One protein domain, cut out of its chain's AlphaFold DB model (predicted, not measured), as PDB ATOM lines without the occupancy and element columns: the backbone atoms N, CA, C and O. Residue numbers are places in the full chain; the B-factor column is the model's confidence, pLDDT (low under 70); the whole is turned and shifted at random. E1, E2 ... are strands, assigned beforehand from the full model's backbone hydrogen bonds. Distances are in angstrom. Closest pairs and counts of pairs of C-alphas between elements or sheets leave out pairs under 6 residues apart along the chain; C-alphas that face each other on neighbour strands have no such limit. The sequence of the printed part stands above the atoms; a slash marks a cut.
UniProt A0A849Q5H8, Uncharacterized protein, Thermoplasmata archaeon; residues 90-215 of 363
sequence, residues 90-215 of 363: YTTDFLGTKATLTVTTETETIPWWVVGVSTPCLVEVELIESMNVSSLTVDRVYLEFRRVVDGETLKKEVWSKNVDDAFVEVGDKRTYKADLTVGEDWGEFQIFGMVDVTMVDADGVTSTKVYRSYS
ATOM      1  N   TYR A  90      39.464   9.130 -47.835       69.12
ATOM      2  CA  TYR A  90      39.709   7.817 -48.427       69.12
ATOM      3  C   TYR A  90      38.376   7.113 -48.680       69.12
ATOM      4  O   TYR A  90      37.475   7.160 -47.844       69.12
ATOM      5  N   THR A  91      38.249   6.461 -49.834       62.94
ATOM      6  CA  THR A  91      37.154   5.519 -50.108       62.94
ATOM      7  C   THR A  91      37.545   4.144 -49.583       62.94
ATOM      8  O   THR A  91      38.690   3.727 -49.753       62.94
ATOM      9  N   THR A  92      36.613   3.409 -48.981       59.47
ATOM     10  CA  THR A  92      36.877   2.061 -48.444       59.47
ATOM     11  C   THR A  92      37.108   0.999 -49.519       59.47
ATOM     12  O   THR A  92      37.703  -0.036 -49.228       59.47
ATOM     13  N   ASP A  93      36.668   1.256 -50.753       57.22
ATOM     14  CA  ASP A  93      36.396   0.185 -51.716       57.22
ATOM     15  C   ASP A  93      37.447   0.065 -52.834       57.22
ATOM     16  O   ASP A  93      37.534  -0.979 -53.481       57.22
ATOM     17  N   PHE A  94      38.306   1.077 -53.025       56.56
ATOM     18  CA  PHE A  94      39.334   1.077 -54.072       56.56
ATOM     19  C   PHE A  94      40.741   1.289 -53.496       56.56
ATOM     20  O   PHE A  94      41.085   2.360 -52.988       56.56
ATOM     21  N   LEU A  95      41.582   0.253 -53.593       62.59
ATOM     22  CA  LEU A  95      43.004   0.331 -53.253       62.59
ATOM     23  C   LEU A  95      43.682   1.370 -54.158       62.59
ATOM     24  O   LEU A  95      43.910   1.120 -55.338       62.59
ATOM     25  N   GLY A  96      44.019   2.526 -53.586       69.19
ATOM     26  CA  GLY A  96      44.738   3.595 -54.283       69.19
ATOM     27  C   GLY A  96      43.890   4.793 -54.715       69.19
ATOM     28  O   GLY A  96      44.420   5.645 -55.424       69.19
ATOM     29  N   THR A  97      42.617   4.898 -54.310       77.94
ATOM     30  CA  THR A  97      41.863   6.159 -54.423       77.94
ATOM     31  C   THR A  97      42.147   7.041 -53.217       77.94
ATOM     32  O   THR A  97      41.855   6.677 -52.076       77.94
ATOM     33  N   LYS A  98      42.752   8.200 -53.472       83.12
ATOM     34  CA  LYS A  98      43.200   9.127 -52.435       83.12
ATOM     35  C   LYS A  98      43.151  10.554 -52.958       83.12
ATOM     36  O   LYS A  98      43.668  10.835 -54.036       83.12
ATOM     37  N   ALA A  99      42.616  11.458 -52.152       86.06
ATOM     38  CA  ALA A  99      42.890  12.880 -52.282       86.06
ATOM     39  C   ALA A  99      43.431  13.406 -50.955       86.06
ATOM     40  O   ALA A  99      43.075  12.895 -49.896       86.06
ATOM     41  N   THR A 100      44.281  14.424 -51.011       88.75
ATOM     42  CA  THR A 100      44.722  15.160 -49.829       88.75
ATOM     43  C   THR A 100      44.463  16.644 -50.054       88.75
ATOM     44  O   THR A 100      44.968  17.234 -51.008       88.75
ATOM     45  N   LEU A 101      43.684  17.237 -49.156       89.31
ATOM     46  CA  LEU A 101      43.428  18.668 -49.073       89.31
ATOM     47  C   LEU A 101      44.233  19.258 -47.919       89.31
ATOM     48  O   LEU A 101      44.293  18.667 -46.838       89.31
ATOM     49  N   THR A 102      44.799  20.440 -48.108       90.88
ATOM     50  CA  THR A 102      45.261  21.288 -47.010       90.88
ATOM     51  C   THR A 102      44.189  22.317 -46.691       90.88
ATOM     52  O   THR A 102      43.619  22.949 -47.576       90.88
ATOM     53  N   VAL A 103      43.899  22.479 -45.404       90.12
ATOM     54  CA  VAL A 103      43.025  23.520 -44.873       90.12
ATOM     55  C   VAL A 103      43.868  24.412 -43.987       90.12
ATOM     56  O   VAL A 103      44.301  24.023 -42.900       90.12
ATOM     57  N   THR A 104      44.124  25.609 -44.481       89.50
ATOM     58  CA  THR A 104      44.845  26.650 -43.771       89.50
ATOM     59  C   THR A 104      43.843  27.600 -43.138       89.50
ATOM     60  O   THR A 104      43.021  28.192 -43.827       89.50
ATOM     61  N   THR A 105      43.925  27.753 -41.823       88.75
ATOM     62  CA  THR A 105      43.207  28.792 -41.077       88.75
ATOM     63  C   THR A 105      44.168  29.936 -40.806       88.75
ATOM     64  O   THR A 105      45.310  29.683 -40.423       88.75
ATOM     65  N   GLU A 106      43.719  31.169 -40.990       86.62
ATOM     66  CA  GLU A 106      44.508  32.369 -40.731       86.62
ATOM     67  C   GLU A 106      43.658  33.441 -40.033       86.62
ATOM     68  O   GLU A 106      42.461  33.570 -40.297       86.62
ATOM     69  N   THR A 107      44.268  34.191 -39.117       82.50
ATOM     70  CA  THR A 107      43.644  35.314 -38.404       82.50
ATOM     71  C   THR A 107      44.623  36.475 -38.275       82.50
ATOM     72  O   THR A 107      45.823  36.272 -38.090       82.50
ATOM     73  N   GLU A 108      44.114  37.704 -38.347       70.44
ATOM     74  CA  GLU A 108      44.956  38.902 -38.246       70.44
ATOM     75  C   GLU A 108      45.371  39.227 -36.802       70.44
ATOM     76  O   GLU A 108      46.418  39.846 -36.598       70.44
ATOM     77  N   THR A 109      44.596  38.791 -35.802       68.62
ATOM     78  CA  THR A 109      44.829  39.126 -34.390       68.62
ATOM     79  C   THR A 109      45.270  37.903 -33.591       68.62
ATOM     80  O   THR A 109      44.473  36.993 -33.353       68.62
ATOM     81  N   ILE A 110      46.527  37.902 -33.144       66.75
ATOM     82  CA  ILE A 110      47.064  36.949 -32.161       66.75
ATOM     83  C   ILE A 110      47.961  37.683 -31.152       66.75
ATOM     84  O   ILE A 110      48.295  38.835 -31.372       66.75
ATOM     85  N   PRO A 111      48.319  37.085 -30.013       66.44
ATOM     86  CA  PRO A 111      47.532  36.052 -29.364       66.44
ATOM     87  C   PRO A 111      46.180  36.592 -28.882       66.44
ATOM     88  O   PRO A 111      45.398  35.830 -28.343       66.44
ATOM     89  N   TRP A 112      45.871  37.876 -29.051       80.12
ATOM     90  CA  TRP A 112      44.738  38.489 -28.375       80.12
ATOM     91  C   TRP A 112      43.609  38.942 -29.288       80.12
ATOM     92  O   TRP A 112      43.850  39.437 -30.387       80.12
ATOM     93  N   TRP A 113      42.379  38.867 -28.777       80.44
ATOM     94  CA  TRP A 113      41.176  39.351 -29.452       80.44
ATOM     95  C   TRP A 113      40.360  40.248 -28.527       80.44
ATOM     96  O   TRP A 113      39.854  39.807 -27.499       80.44
ATOM     97  N   VAL A 114      40.192  41.518 -28.898       78.06
ATOM     98  CA  VAL A 114      39.387  42.458 -28.104       78.06
ATOM     99  C   VAL A 114      37.899  42.123 -28.228       78.06
ATOM    100  O   VAL A 114      37.350  42.090 -29.331       78.06
ATOM    101  N   VAL A 115      37.229  41.903 -27.098       79.94
ATOM    102  CA  VAL A 115      35.791  41.598 -27.059       79.94
ATOM    103  C   VAL A 115      34.993  42.697 -27.771       79.94
ATOM    104  O   VAL A 115      35.221  43.891 -27.564       79.94
ATOM    105  N   GLY A 116      34.057  42.283 -28.629       74.56
ATOM    106  CA  GLY A 116      33.215  43.172 -29.431       74.56
ATOM    107  C   GLY A 116      33.878  43.746 -30.687       74.56
ATOM    108  O   GLY A 116      33.200  44.424 -31.459       74.56
ATOM    109  N   VAL A 117      35.165  43.473 -30.931       74.31
ATOM    110  CA  VAL A 117      35.859  43.888 -32.157       74.31
ATOM    111  C   VAL A 117      35.758  42.792 -33.212       74.31
ATOM    112  O   VAL A 117      36.017  41.616 -32.944       74.31
ATOM    113  N   SER A 118      35.369  43.197 -34.420       77.75
ATOM    114  CA  SER A 118      35.316  42.305 -35.570       77.75
ATOM    115  C   SER A 118      36.715  42.089 -36.140       77.75
ATOM    116  O   SER A 118      37.361  43.063 -36.524       77.75
ATOM    117  N   THR A 119      37.144  40.833 -36.255       78.75
ATOM    118  CA  THR A 119      38.433  40.465 -36.860       78.75
ATOM    119  C   THR A 119      38.207  39.574 -38.081       78.75
ATOM    120  O   THR A 119      37.409  38.633 -38.007       78.75
ATOM    121  N   PRO A 120      38.910  39.825 -39.198       81.25
ATOM    122  CA  PRO A 120      38.897  38.930 -40.342       81.25
ATOM    123  C   PRO A 120      39.636  37.619 -40.043       81.25
ATOM    124  O   PRO A 120      40.784  37.597 -39.598       81.25
ATOM    125  N   CYS A 121      38.979  36.515 -40.367       88.44
ATOM    126  CA  CYS A 121      39.559  35.186 -40.441       88.44
ATOM    127  C   CYS A 121      39.464  34.662 -41.875       88.44
ATOM    128  O   CYS A 121      38.492  34.908 -42.598       88.44
ATOM    129  N   LEU A 122      40.481  33.916 -42.281       92.38
ATOM    130  CA  LEU A 122      40.583  33.306 -43.595       92.38
ATOM    131  C   LEU A 122      40.650  31.789 -43.438       92.38
ATOM    132  O   LEU A 122      41.372  31.264 -42.592       92.38
ATOM    133  N   VAL A 123      39.898  31.088 -44.277       93.25
ATOM    134  CA  VAL A 123      40.045  29.650 -44.486       93.25
ATOM    135  C   VAL A 123      40.435  29.446 -45.933       93.25
ATOM    136  O   VAL A 123      39.732  29.857 -46.849       93.25
ATOM    137  N   GLU A 124      41.575  28.824 -46.141       94.94
ATOM    138  CA  GLU A 124      42.129  28.534 -47.447       94.94
ATOM    139  C   GLU A 124      42.197  27.024 -47.621       94.94
ATOM    140  O   GLU A 124      42.722  26.317 -46.764       94.94
ATOM    141  N   VAL A 125      41.631  26.538 -48.718       93.88
ATOM    142  CA  VAL A 125      41.562  25.117 -49.044       93.88
ATOM    143  C   VAL A 125      42.319  24.894 -50.339       93.88
ATOM    144  O   VAL A 125      42.064  25.589 -51.325       93.88
ATOM    145  N   GLU A 126      43.241  23.941 -50.332       94.62
ATOM    146  CA  GLU A 126      44.079  23.612 -51.481       94.62
ATOM    147  C   GLU A 126      44.161  22.097 -51.684       94.62
ATOM    148  O   GLU A 126      44.333  21.330 -50.735       94.62
ATOM    149  N   LEU A 127      44.032  21.656 -52.935       93.31
ATOM    150  CA  LEU A 127      44.221  20.263 -53.325       93.31
ATOM    151  C   LEU A 127      45.698  19.985 -53.582       93.31
ATOM    152  O   LEU A 127      46.251  20.457 -54.568       93.31
ATOM    153  N   ILE A 128      46.331  19.183 -52.726       92.31
ATOM    154  CA  ILE A 128      47.774  18.899 -52.817       92.31
ATOM    155  C   ILE A 128      48.093  17.524 -53.411       92.31
ATOM    156  O   ILE A 128      49.201  17.292 -53.885       92.31
ATOM    157  N   GLU A 129      47.134  16.602 -53.402       90.25
ATOM    158  CA  GLU A 129      47.302  15.259 -53.956       90.25
ATOM    159  C   GLU A 129      45.952  14.740 -54.446       90.25
ATOM    160  O   GLU A 129      44.954  14.864 -53.741       90.25
ATOM    161  N   SER A 130      45.923  14.132 -55.630       89.44
ATOM    162  CA  SER A 130      44.744  13.458 -56.173       89.44
ATOM    163  C   SER A 130      45.176  12.232 -56.974       89.44
ATOM    164  O   SER A 130      46.059  12.319 -57.829       89.44
ATOM    165  N   MET A 131      44.584  11.078 -56.672       87.50
ATOM    166  CA  MET A 131      44.867   9.800 -57.317       87.50
ATOM    167  C   MET A 131      43.583   8.976 -57.415       87.50
ATOM    168  O   MET A 131      42.954   8.687 -56.399       87.50
ATOM    169  N   ASN A 132      43.215   8.569 -58.633       84.38
ATOM    170  CA  ASN A 132      42.012   7.771 -58.916       84.38
ATOM    171  C   ASN A 132      40.708   8.382 -58.349       84.38
ATOM    172  O   ASN A 132      39.840   7.659 -57.856       84.38
ATOM    173  N   VAL A 133      40.582   9.712 -58.423       83.62
ATOM    174  CA  VAL A 133      39.401  10.498 -58.021       83.62
ATOM    175  C   VAL A 133      38.791  11.132 -59.273       83.62
ATOM    176  O   VAL A 133      39.518  11.744 -60.053       83.62
ATOM    177  N   SER A 134      37.479  10.985 -59.481       83.62
ATOM    178  CA  SER A 134      36.769  11.626 -60.604       83.62
ATOM    179  C   SER A 134      36.321  13.046 -60.269       83.62
ATOM    180  O   SER A 134      36.387  13.933 -61.118       83.62
ATOM    181  N   SER A 135      35.879  13.270 -59.031       85.56
ATOM    182  CA  SER A 135      35.498  14.590 -58.541       85.56
ATOM    183  C   SER A 135      35.759  14.724 -57.049       85.56
ATOM    184  O   SER A 135      35.443  13.820 -56.271       85.56
ATOM    185  N   LEU A 136      36.265  15.885 -56.653       89.12
ATOM    186  CA  LEU A 136      36.386  16.302 -55.267       89.12
ATOM    187  C   LEU A 136      35.670  17.641 -55.107       89.12
ATOM    188  O   LEU A 136      35.980  18.599 -55.815       89.12
ATOM    189  N   THR A 137      34.717  17.710 -54.188       91.06
ATOM    190  CA  THR A 137      33.911  18.908 -53.942       91.06
ATOM    191  C   THR A 137      33.990  19.278 -52.472       91.06
ATOM    192  O   THR A 137      33.828  18.428 -51.597       91.06
ATOM    193  N   VAL A 138      34.253  20.551 -52.196       91.56
ATOM    194  CA  VAL A 138      34.080  21.131 -50.865       91.56
ATOM    195  C   VAL A 138      32.640  21.612 -50.776       91.56
ATOM    196  O   VAL A 138      32.261  22.581 -51.429       91.56
ATOM    197  N   ASP A 139      31.832  20.930 -49.973       91.38
ATOM    198  CA  ASP A 139      30.400  21.220 -49.860       91.38
ATOM    199  C   ASP A 139      30.175  22.423 -48.934       91.38
ATOM    200  O   ASP A 139      29.368  23.321 -49.200       91.38
ATOM    201  N   ARG A 140      30.925  22.460 -47.826       92.56
ATOM    202  CA  ARG A 140      30.778  23.458 -46.765       92.56
ATOM    203  C   ARG A 140      32.122  23.807 -46.150       92.56
ATOM    204  O   ARG A 140      32.945  22.933 -45.898       92.56
ATOM    205  N   VAL A 141      32.302  25.082 -45.832       91.94
ATOM    206  CA  VAL A 141      33.435  25.600 -45.058       91.94
ATOM    207  C   VAL A 141      32.885  26.262 -43.810       91.94
ATOM    208  O   VAL A 141      31.892  26.986 -43.883       91.94
ATOM    209  N   TYR A 142      33.493  26.007 -42.656       93.12
ATOM    210  CA  TYR A 142      33.031  26.584 -41.402       93.12
ATOM    211  C   TYR A 142      34.172  26.815 -40.412       93.12
ATOM    212  O   TYR A 142      35.212  26.163 -40.465       93.12
ATOM    213  N   LEU A 143      33.976  27.775 -39.514       92.25
ATOM    214  CA  LEU A 143      34.893  28.114 -38.434       92.25
ATOM    215  C   LEU A 143      34.259  27.707 -37.104       92.25
ATOM    216  O   LEU A 143      33.089  27.995 -36.840       92.25
ATOM    217  N   GLU A 144      35.038  27.035 -36.264       91.88
ATOM    218  CA  GLU A 144      34.614  26.578 -34.942       91.88
ATOM    219  C   GLU A 144      35.530  27.171 -33.872       91.88
ATOM    220  O   GLU A 144      36.756  27.075 -33.966       91.88
ATOM    221  N   PHE A 145      34.928  27.761 -32.842       92.50
ATOM    222  CA  PHE A 145      35.625  28.106 -31.610       92.50
ATOM    223  C   PHE A 145      35.537  26.943 -30.634       92.50
ATOM    224  O   PHE A 145      34.459  26.370 -30.429       92.50
ATOM    225  N   ARG A 146      36.664  26.614 -30.006       90.94
ATOM    226  CA  ARG A 146      36.721  25.660 -28.899       90.94
ATOM    227  C   ARG A 146      37.334  26.300 -27.674       90.94
ATOM    228  O   ARG A 146      38.334  26.993 -27.778       90.94
ATOM    229  N   ARG A 147      36.766  26.016 -26.514       90.38
ATOM    230  CA  ARG A 147      37.324  26.388 -25.217       90.38
ATOM    231  C   ARG A 147      37.284  25.171 -24.310       90.38
ATOM    232  O   ARG A 147      36.292  24.446 -24.318       90.38
ATOM    233  N   VAL A 148      38.336  24.957 -23.531       84.50
ATOM    234  CA  VAL A 148      38.349  23.927 -22.488       84.50
ATOM    235  C   VAL A 148      38.061  24.597 -21.148       84.50
ATOM    236  O   VAL A 148      38.786  25.502 -20.743       84.50
ATOM    237  N   VAL A 149      36.987  24.186 -20.475       82.62
ATOM    238  CA  VAL A 149      36.601  24.664 -19.138       82.62
ATOM    239  C   VAL A 149      36.393  23.445 -18.257       82.62
ATOM    240  O   VAL A 149      35.612  22.572 -18.614       82.62
ATOM    241  N   ASP A 150      37.122  23.348 -17.144       81.94
ATOM    242  CA  ASP A 150      37.015  22.234 -16.186       81.94
ATOM    243  C   ASP A 150      37.143  20.832 -16.823       81.94
ATOM    244  O   ASP A 150      36.544  19.855 -16.378       81.94
ATOM    245  N   GLY A 151      37.944  20.726 -17.891       78.31
ATOM    246  CA  GLY A 151      38.132  19.491 -18.660       78.31
ATOM    247  C   GLY A 151      37.052  19.215 -19.714       78.31
ATOM    248  O   GLY A 151      37.206  18.289 -20.509       78.31
ATOM    249  N   GLU A 152      35.998  20.028 -19.789       81.81
ATOM    250  CA  GLU A 152      34.977  19.952 -20.831       81.81
ATOM    251  C   GLU A 152      35.329  20.854 -22.017       81.81
ATOM    252  O   GLU A 152      35.684  22.021 -21.863       81.81
ATOM    253  N   THR A 153      35.220  20.322 -23.239       83.94
ATOM    254  CA  THR A 153      35.412  21.118 -24.460       83.94
ATOM    255  C   THR A 153      34.089  21.724 -24.908       83.94
ATOM    256  O   THR A 153      33.256  21.048 -25.517       83.94
ATOM    257  N   LEU A 154      33.923  23.021 -24.669       86.69
ATOM    258  CA  LEU A 154      32.853  23.816 -25.250       86.69
ATOM    259  C   LEU A 154      33.189  24.105 -26.712       86.69
ATOM    260  O   LEU A 154      34.261  24.624 -27.017       86.69
ATOM    261  N   LYS A 155      32.275  23.758 -27.620       87.56
ATOM    262  CA  LYS A 155      32.425  23.957 -29.067       87.56
ATOM    263  C   LYS A 155      31.303  24.842 -29.581       87.56
ATOM    264  O   LYS A 155      30.142  24.618 -29.244       87.56
ATOM    265  N   LYS A 156      31.640  25.810 -30.426       89.44
ATOM    266  CA  LYS A 156      30.673  26.711 -31.054       89.44
ATOM    267  C   LYS A 156      31.049  26.938 -32.511       89.44
ATOM    268  O   LYS A 156      32.104  27.493 -32.797       89.44
ATOM    269  N   GLU A 157      30.174  26.529 -33.426       90.19
ATOM    270  CA  GLU A 157      30.259  26.961 -34.824       90.19
ATOM    271  C   GLU A 157      29.950  28.461 -34.862       90.19
ATOM    272  O   GLU A 157      28.877  28.891 -34.433       90.19
ATOM    273  N   VAL A 158      30.919  29.262 -35.299       92.25
ATOM    274  CA  VAL A 158      30.804  30.730 -35.307       92.25
ATOM    275  C   VAL A 158      30.507  31.291 -36.682       92.25
ATOM    276  O   VAL A 158      29.969  32.389 -36.796       92.25
ATOM    277  N   TRP A 159      30.825  30.531 -37.724       95.00
ATOM    278  CA  TRP A 159      30.538  30.898 -39.097       95.00
ATOM    279  C   TRP A 159      30.521  29.652 -39.971       95.00
ATOM    280  O   TRP A 159      31.340  28.756 -39.778       95.00
ATOM    281  N   SER A 160      29.629  29.614 -40.955       94.19
ATOM    282  CA  SER A 160      29.607  28.576 -41.978       94.19
ATOM    283  C   SER A 160      29.087  29.106 -43.308       94.19
ATOM    284  O   SER A 160      28.304  30.058 -43.369       94.19
ATOM    285  N   LYS A 161      29.544  28.484 -44.395       94.19
ATOM    286  CA  LYS A 161      29.135  28.789 -45.763       94.19
ATOM    287  C   LYS A 161      29.087  27.508 -46.589       94.19
ATOM    288  O   LYS A 161      30.074  26.779 -46.655       94.19
ATOM    289  N   ASN A 162      27.955  27.269 -47.244       94.81
ATOM    290  CA  ASN A 162      27.836  26.245 -48.284       94.81
ATOM    291  C   ASN A 162      28.380  26.817 -49.597       94.81
ATOM    292  O   ASN A 162      28.064  27.967 -49.927       94.81
ATOM    293  N   VAL A 163      29.228  26.063 -50.296       92.25
ATOM    294  CA  VAL A 163      29.992  26.578 -51.447       92.25
ATOM    295  C   VAL A 163      29.938  25.682 -52.682       92.25
ATOM    296  O   VAL A 163      29.945  26.226 -53.781       92.25
ATOM    297  N   ASP A 164      29.813  24.359 -52.520       90.62
ATOM    298  CA  ASP A 164      29.783  23.377 -53.619       90.62
ATOM    299  C   ASP A 164      30.945  23.556 -54.630       90.62
ATOM    300  O   ASP A 164      30.782  23.419 -55.845       90.62
ATOM    301  N   ASP A 165      32.139  23.885 -54.126       92.94
ATOM    302  CA  ASP A 165      33.313  24.216 -54.937       92.94
ATOM    303  C   ASP A 165      34.062  22.947 -55.366       92.94
ATOM    304  O   ASP A 165      34.520  22.162 -54.532       92.94
ATOM    305  N   ALA A 166      34.220  22.750 -56.678       91.94
ATOM    306  CA  ALA A 166      34.959  21.620 -57.240       91.94
ATOM    307  C   ALA A 166      36.473  21.885 -57.302       91.94
ATOM    308  O   ALA A 166      36.906  22.961 -57.722       91.94
ATOM    309  N   PHE A 167      37.255  20.868 -56.939       91.75
ATOM    310  CA  PHE A 167      38.714  20.815 -57.028       91.75
ATOM    311  C   PHE A 167      39.084  19.692 -58.000       91.75
ATOM    312  O   PHE A 167      38.850  18.515 -57.720       91.75
ATOM    313  N   VAL A 168      39.601  20.065 -59.167       86.69
ATOM    314  CA  VAL A 168      39.840  19.159 -60.299       86.69
ATOM    315  C   VAL A 168      41.331  18.903 -60.476       86.69
ATOM    316  O   VAL A 168      41.735  17.767 -60.727       86.69
ATOM    317  N   GLU A 169      42.155  19.935 -60.313       90.06
ATOM    318  CA  GLU A 169      43.596  19.874 -60.538       90.06
ATOM    319  C   GLU A 169      44.377  20.034 -59.230       90.06
ATOM    320  O   GLU A 169      44.006  20.790 -58.333       90.06
ATOM    321  N   VAL A 170      45.494  19.311 -59.106       91.94
ATOM    322  CA  VAL A 170      46.429  19.523 -57.991       91.94
ATOM    323  C   VAL A 170      46.984  20.947 -58.083       91.94
ATOM    324  O   VAL A 170      47.469  21.360 -59.134       91.94
ATOM    325  N   GLY A 171      46.917  21.680 -56.975       90.50
ATOM    326  CA  GLY A 171      47.181  23.115 -56.891       90.50
ATOM    327  C   GLY A 171      45.914  23.977 -56.930       90.50
ATOM    328  O   GLY A 171      46.005  25.184 -56.695       90.50
ATOM    329  N   ASP A 172      44.734  23.390 -57.181       93.56
ATOM    330  CA  ASP A 172      43.471  24.118 -57.079       93.56
ATOM    331  C   ASP A 172      43.290  24.666 -55.671       93.56
ATOM    332  O   ASP A 172      43.415  23.953 -54.672       93.56
ATOM    333  N   LYS A 173      42.964  25.956 -55.617       95.12
ATOM    334  CA  LYS A 173      42.951  26.734 -54.389       95.12
ATOM    335  C   LYS A 173      41.721  27.629 -54.310       95.12
ATOM    336  O   LYS A 173      41.336  28.289 -55.285       95.12
ATOM    337  N   ARG A 174      41.107  27.672 -53.127       95.75
ATOM    338  CA  ARG A 174      39.985  28.560 -52.797       95.75
ATOM    339  C   ARG A 174      40.199  29.188 -51.430       95.75
ATOM    340  O   ARG A 174      40.618  28.516 -50.492       95.75
ATOM    341  N   THR A 175      39.865  30.468 -51.319       95.25
ATOM    342  CA  THR A 175      39.989  31.233 -50.075       95.25
ATOM    343  C   THR A 175      38.628  31.791 -49.691       95.25
ATOM    344  O   THR A 175      37.933  32.401 -50.505       95.25
ATOM    345  N   TYR A 176      38.268  31.609 -48.427       94.94
ATOM    346  CA  TYR A 176      37.013  32.042 -47.840       94.94
ATOM    347  C   TYR A 176      37.318  32.999 -46.696       94.94
ATOM    348  O   TYR A 176      38.091  32.673 -45.800       94.94
ATOM    349  N   LYS A 177      36.714  34.187 -46.735       93.69
ATOM    350  CA  LYS A 177      36.865  35.210 -45.700       93.69
ATOM    351  C   LYS A 177      35.607  35.285 -44.844       93.69
ATOM    352  O   LYS A 177      34.499  35.296 -45.384       93.69
ATOM    353  N   ALA A 178      35.799  35.378 -43.536       93.19
ATOM    354  CA  ALA A 178      34.749  35.602 -42.558       93.19
ATOM    355  C   ALA A 178      35.204  36.668 -41.563       93.19
ATOM    356  O   ALA A 178      36.272  36.540 -40.977       93.19
ATOM    357  N   ASP A 179      34.388  37.693 -41.351       89.62
ATOM    358  CA  ASP A 179      34.615  38.649 -40.272       89.62
ATOM    359  C   ASP A 179      33.874  38.129 -39.033       89.62
ATOM    360  O   ASP A 179      32.647  38.000 -39.038       89.62
ATOM    361  N   LEU A 180      34.623  37.745 -38.000       89.25
ATOM    362  CA  LEU A 180      34.073  37.161 -36.777       89.25
ATOM    363  C   LEU A 180      34.088  38.184 -35.647       89.25
ATOM    364  O   LEU A 180      34.869  39.127 -35.657       89.25
ATOM    365  N   THR A 181      33.242  38.001 -34.638       84.38
ATOM    366  CA  THR A 181      33.248  38.828 -33.423       84.38
ATOM    367  C   THR A 181      33.011  37.943 -32.207       84.38
ATOM    368  O   THR A 181      32.074  37.141 -32.197       84.38
ATOM    369  N   VAL A 182      33.832  38.103 -31.167       85.75
ATOM    370  CA  VAL A 182      33.602  37.461 -29.866       85.75
ATOM    371  C   VAL A 182      32.781  38.413 -28.995       85.75
ATOM    372  O   VAL A 182      33.220  39.521 -28.698       85.75
ATOM    373  N   GLY A 183      31.557  38.010 -28.644       82.81
ATOM    374  CA  GLY A 183      30.593  38.871 -27.943       82.81
ATOM    375  C   GLY A 183      30.743  38.925 -26.420       82.81
ATOM    376  O   GLY A 183      30.106  39.754 -25.781       82.81
ATOM    377  N   GLU A 184      31.557  38.052 -25.836       86.75
ATOM    378  CA  GLU A 184      31.805  37.970 -24.394       86.75
ATOM    379  C   GLU A 184      33.251  37.517 -24.146       86.75
ATOM    380  O   GLU A 184      33.928  37.063 -25.068       86.75
ATOM    381  N   ASP A 185      33.733  37.638 -22.912       86.12
ATOM    382  CA  ASP A 185      35.080  37.204 -22.546       86.12
ATOM    383  C   ASP A 185      35.145  35.671 -22.421       86.12
ATOM    384  O   ASP A 185      34.540  35.060 -21.535       86.12
ATOM    385  N   TRP A 186      35.859  35.036 -23.350       85.06
ATOM    386  CA  TRP A 186      36.061  33.589 -23.397       85.06
ATOM    387  C   TRP A 186      37.355  33.155 -22.694       85.06
ATOM    388  O   TRP A 186      37.608  31.958 -22.603       85.06
ATOM    389  N   GLY A 187      38.160  34.076 -22.164       86.31
ATOM    390  CA  GLY A 187      39.544  33.799 -21.799       86.31
ATOM    391  C   GLY A 187      40.312  33.175 -22.970       86.31
ATOM    392  O   GLY A 187      40.262  33.664 -24.096       86.31
ATOM    393  N   GLU A 188      41.009  32.073 -22.710       87.56
ATOM    394  CA  GLU A 188      41.676  31.284 -23.747       87.56
ATOM    395  C   GLU A 188      40.677  30.457 -24.570       87.56
ATOM    396  O   GLU A 188      39.862  29.710 -24.026       87.56
ATOM    397  N   PHE A 189      40.772  30.538 -25.892       90.38
ATOM    398  CA  PHE A 189      40.015  29.720 -26.828       90.38
ATOM    399  C   PHE A 189      40.834  29.427 -28.091       90.38
ATOM    400  O   PHE A 189      41.890  29.999 -28.341       90.38
ATOM    401  N   GLN A 190      40.348  28.496 -28.897       90.12
ATOM    402  CA  GLN A 190      41.014  27.989 -30.085       90.12
ATOM    403  C   GLN A 190      40.117  28.141 -31.310       90.12
ATOM    404  O   GLN A 190      38.917  27.869 -31.237       90.12
ATOM    405  N   ILE A 191      40.706  28.515 -32.443       90.25
ATOM    406  CA  ILE A 191      40.021  28.640 -33.732       90.25
ATOM    407  C   ILE A 191      40.421  27.492 -34.653       90.25
ATOM    408  O   ILE A 191      41.607  27.230 -34.866       90.25
ATOM    409  N   PHE A 192      39.409  26.853 -35.239       89.69
ATOM    410  CA  PHE A 192      39.552  25.776 -36.213       89.69
ATOM    411  C   PHE A 192      38.833  26.135 -37.512       89.69
ATOM    412  O   PHE A 192      37.622  26.356 -37.501       89.69
ATOM    413  N   GLY A 193      39.553  26.146 -38.634       89.69
ATOM    414  CA  GLY A 193      38.967  26.167 -39.975       89.69
ATOM    415  C   GLY A 193      38.701  24.755 -40.463       89.69
ATOM    416  O   GLY A 193      39.633  23.977 -40.649       89.69
ATOM    417  N   MET A 194      37.427  24.445 -40.670       88.69
ATOM    418  CA  MET A 194      36.900  23.124 -40.979       88.69
ATOM    419  C   MET A 194      36.248  23.117 -42.364       88.69
ATOM    420  O   MET A 194      35.720  24.132 -42.827       88.69
ATOM    421  N   VAL A 195      36.230  21.949 -43.000       90.31
ATOM    422  CA  VAL A 195      35.546  21.733 -44.278       90.31
ATOM    423  C   VAL A 195      34.819  20.394 -44.282       90.31
ATOM    424  O   VAL A 195      35.287  19.427 -43.677       90.31
ATOM    425  N   ASP A 196      33.697  20.352 -44.992       90.38
ATOM    426  CA  ASP A 196      33.017  19.120 -45.376       90.38
ATOM    427  C   ASP A 196      33.295  18.854 -46.851       90.38
ATOM    428  O   ASP A 196      33.174  19.751 -47.690       90.38
ATOM    429  N   VAL A 197      33.694  17.621 -47.156       88.44
ATOM    430  CA  VAL A 197      34.198  17.253 -48.479       88.44
ATOM    431  C   VAL A 197      33.465  16.022 -48.979       88.44
ATOM    432  O   VAL A 197      33.362  15.017 -48.270       88.44
ATOM    433  N   THR A 198      33.016  16.085 -50.227       88.25
ATOM    434  CA  THR A 198      32.519  14.939 -50.978       88.25
ATOM    435  C   THR A 198      33.566  14.526 -52.007       88.25
ATOM    436  O   THR A 198      33.976  15.316 -52.854       88.25
ATOM    437  N   MET A 199      34.002  13.271 -51.940       86.25
ATOM    438  CA  MET A 199      34.911  12.668 -52.913       86.25
ATOM    439  C   MET A 199      34.184  11.568 -53.681       86.25
ATOM    440  O   MET A 199      33.470  10.767 -53.076       86.25
ATOM    441  N   VAL A 200      34.388  11.511 -54.994       83.62
ATOM    442  CA  VAL A 200      33.880  10.445 -55.864       83.62
ATOM    443  C   VAL A 200      35.058   9.735 -56.522       83.62
ATOM    444  O   VAL A 200      35.968  10.377 -57.052       83.62
ATOM    445  N   ASP A 201      35.055   8.405 -56.467       81.50
ATOM    446  CA  ASP A 201      36.075   7.564 -57.101       81.50
ATOM    447  C   ASP A 201      36.122   7.737 -58.631       81.50
ATOM    448  O   ASP A 201      35.201   8.275 -59.244       81.50
ATOM    449  N   ALA A 202      37.218   7.309 -59.267       80.00
ATOM    450  CA  ALA A 202      37.394   7.412 -60.720       80.00
ATOM    451  C   ALA A 202      36.264   6.741 -61.527       80.00
ATOM    452  O   ALA A 202      35.929   7.213 -62.613       80.00
ATOM    453  N   ASP A 203      35.667   5.677 -60.985       74.69
ATOM    454  CA  ASP A 203      34.608   4.907 -61.641       74.69
ATOM    455  C   ASP A 203      33.207   5.531 -61.467       74.69
ATOM    456  O   ASP A 203      32.252   5.105 -62.120       74.69
ATOM    457  N   GLY A 204      33.066   6.558 -60.619       66.94
ATOM    458  CA  GLY A 204      31.802   7.253 -60.360       66.94
ATOM    459  C   GLY A 204      30.803   6.456 -59.512       66.94
ATOM    460  O   GLY A 204      29.622   6.803 -59.474       66.94
ATOM    461  N   VAL A 205      31.248   5.374 -58.871       62.47
ATOM    462  CA  VAL A 205      30.398   4.393 -58.179       62.47
ATOM    463  C   VAL A 205      30.294   4.712 -56.691       62.47
ATOM    464  O   VAL A 205      29.212   4.595 -56.110       62.47
ATOM    465  N   THR A 206      31.389   5.160 -56.077       64.81
ATOM    466  CA  THR A 206      31.471   5.385 -54.630       64.81
ATOM    467  C   THR A 206      31.634   6.866 -54.333       64.81
ATOM    468  O   THR A 206      32.636   7.485 -54.688       64.81
ATOM    469  N   SER A 207      30.659   7.434 -53.622       65.50
ATOM    470  CA  SER A 207      30.749   8.780 -53.056       65.50
ATOM    471  C   SER A 207      31.020   8.678 -51.560       65.50
ATOM    472  O   SER A 207      30.220   8.112 -50.814       65.50
ATOM    473  N   THR A 208      32.153   9.209 -51.107       67.44
ATOM    474  CA  THR A 208      32.480   9.300 -49.681       67.44
ATOM    475  C   THR A 208      32.341  10.741 -49.222       67.44
ATOM    476  O   THR A 208      33.053  11.627 -49.695       67.44
ATOM    477  N   LYS A 209      31.436  10.967 -48.265       65.50
ATOM    478  CA  LYS A 209      31.344  12.231 -47.536       65.50
ATOM    479  C   LYS A 209      32.213  12.156 -46.298       65.50
ATOM    480  O   LYS A 209      31.908  11.405 -45.369       65.50
ATOM    481  N   VAL A 210      33.293  12.922 -46.286       64.94
ATOM    482  CA  VAL A 210      34.178  13.011 -45.130       64.94
ATOM    483  C   VAL A 210      33.812  14.251 -44.341       64.94
ATOM    484  O   VAL A 210      34.098  15.380 -44.733       64.94
ATOM    485  N   TYR A 211      33.190  14.003 -43.194       58.62
ATOM    486  CA  TYR A 211      32.946  15.012 -42.182       58.62
ATOM    487  C   TYR A 211      34.112  14.963 -41.190       58.62
ATOM    488  O   TYR A 211      34.286  13.970 -40.483       58.62
ATOM    489  N   ARG A 212      34.894  16.044 -41.104       59.19
ATOM    490  CA  ARG A 212      35.801  16.334 -39.968       59.19
ATOM    491  C   ARG A 212      37.052  15.462 -39.780       59.19
ATOM    492  O   ARG A 212      37.714  15.610 -38.753       59.19
ATOM    493  N   SER A 213      37.414  14.582 -40.711       49.06
ATOM    494  CA  SER A 213      38.577  13.701 -40.523       49.06
ATOM    495  C   SER A 213      39.874  14.355 -40.999       49.06
ATOM    496  O   SER A 213      40.369  14.053 -42.084       49.06
ATOM    497  N   TYR A 214      40.462  15.220 -40.175       58.47
ATOM    498  CA  TYR A 214      41.889  15.505 -40.327       58.47
ATOM    499  C   TYR A 214      42.686  14.208 -40.184       58.47
ATOM    500  O   TYR A 214      42.326  13.330 -39.401       58.47
ATOM    501  N   SER A 215      43.768  14.079 -40.949       55.34
ATOM    502  CA  SER A 215      44.642  12.898 -40.895       55.34
ATOM    503  C   SER A 215      45.357  12.743 -39.542       55.34
ATOM    504  O   SER A 215      45.856  11.669 -39.223       55.34
TER     505      SER A 215
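This is residues 90 to 215 of the 363 residues of an uncharacterized protein of Thermoplasmata archaeon (UniProt A0A849Q5H8). Two twisted sheets, E5 E4 E7 E8 and E1 E3 E6, lie partly face to face as an elongated sandwich, with E8 beyond the smaller sheet and the short strand E2 at one far end. At that end the tip of the hairpin of E4 and E5, near residues 150 and 151, splays away from the three-strand sheet. The printed part has 126 residues, with no named helix and eight named strands, E1 to E8 in order; it is all strand, and both sheets are antiparallel throughout. It is only just loose, close to compact, with a radius of gyration of the C-alphas of 16.7 A and spans of 51 by 30 by 21 A.

The larger sheet runs E5, residues 152 to 167, E4, residues 133 to 149, E7, residues 188 to 201, and E8, residues 207 to 211. E4 and E5 form a hairpin; N 147 and O 154 are 2.9 A apart, within hydrogen-bond range. E4 bends by 57 degrees at residue 140 and E5 by 80 degrees at residue 164. E4 and E7 are antiparallel at 161 degrees, with N 144 and O 192 at 2.9 A. E7 and E8 form a hairpin, with N 199 and O 208 at 2.9 A. The other sheet runs E1, residues 98 to 107, E3, residues 118 to 131, and E6, residues 173 to 181. N 104 and O 124 of E1 and E3 are 2.8 A apart, as are N 123 and O 176 of E3 and E6. In the sandwich, two sheets face to face, the strands of one stand at 36 degrees to those of the other. The closest C-alphas of E1 and E7, Thr 105 and Gly 193, are 5.1 A apart; those of E5 and E6, Trp 159 and Ala 178, 7.2 A. E8 is apart from E1, E3 and E6. E2, residues 112 to 114, pairs with no named strand; its closest C-alpha to E3 is Trp 113, 8.0 A from Thr 119.

E1 is 29.7 A long and begins at C-alpha 98, (43.200, 9.127, -52.435). E3 measures 40.3 A, E4 41.5 A, E5 36.4 A, E6 26.1 A and E7 41.3 A. C-alpha 149, where E4 ends, is at (36.601, 24.664, -19.138). E8 ends at C-alpha 211, (32.946, 15.012, -42.182).

The C-alphas farthest apart, Asp 185 and Asp 203, are 50.7 A apart. The printed part has no cut and no long link. Its mean pLDDT is 83.5; residues 90 to 96, 109 to 111 and 204 to 215 are under 70.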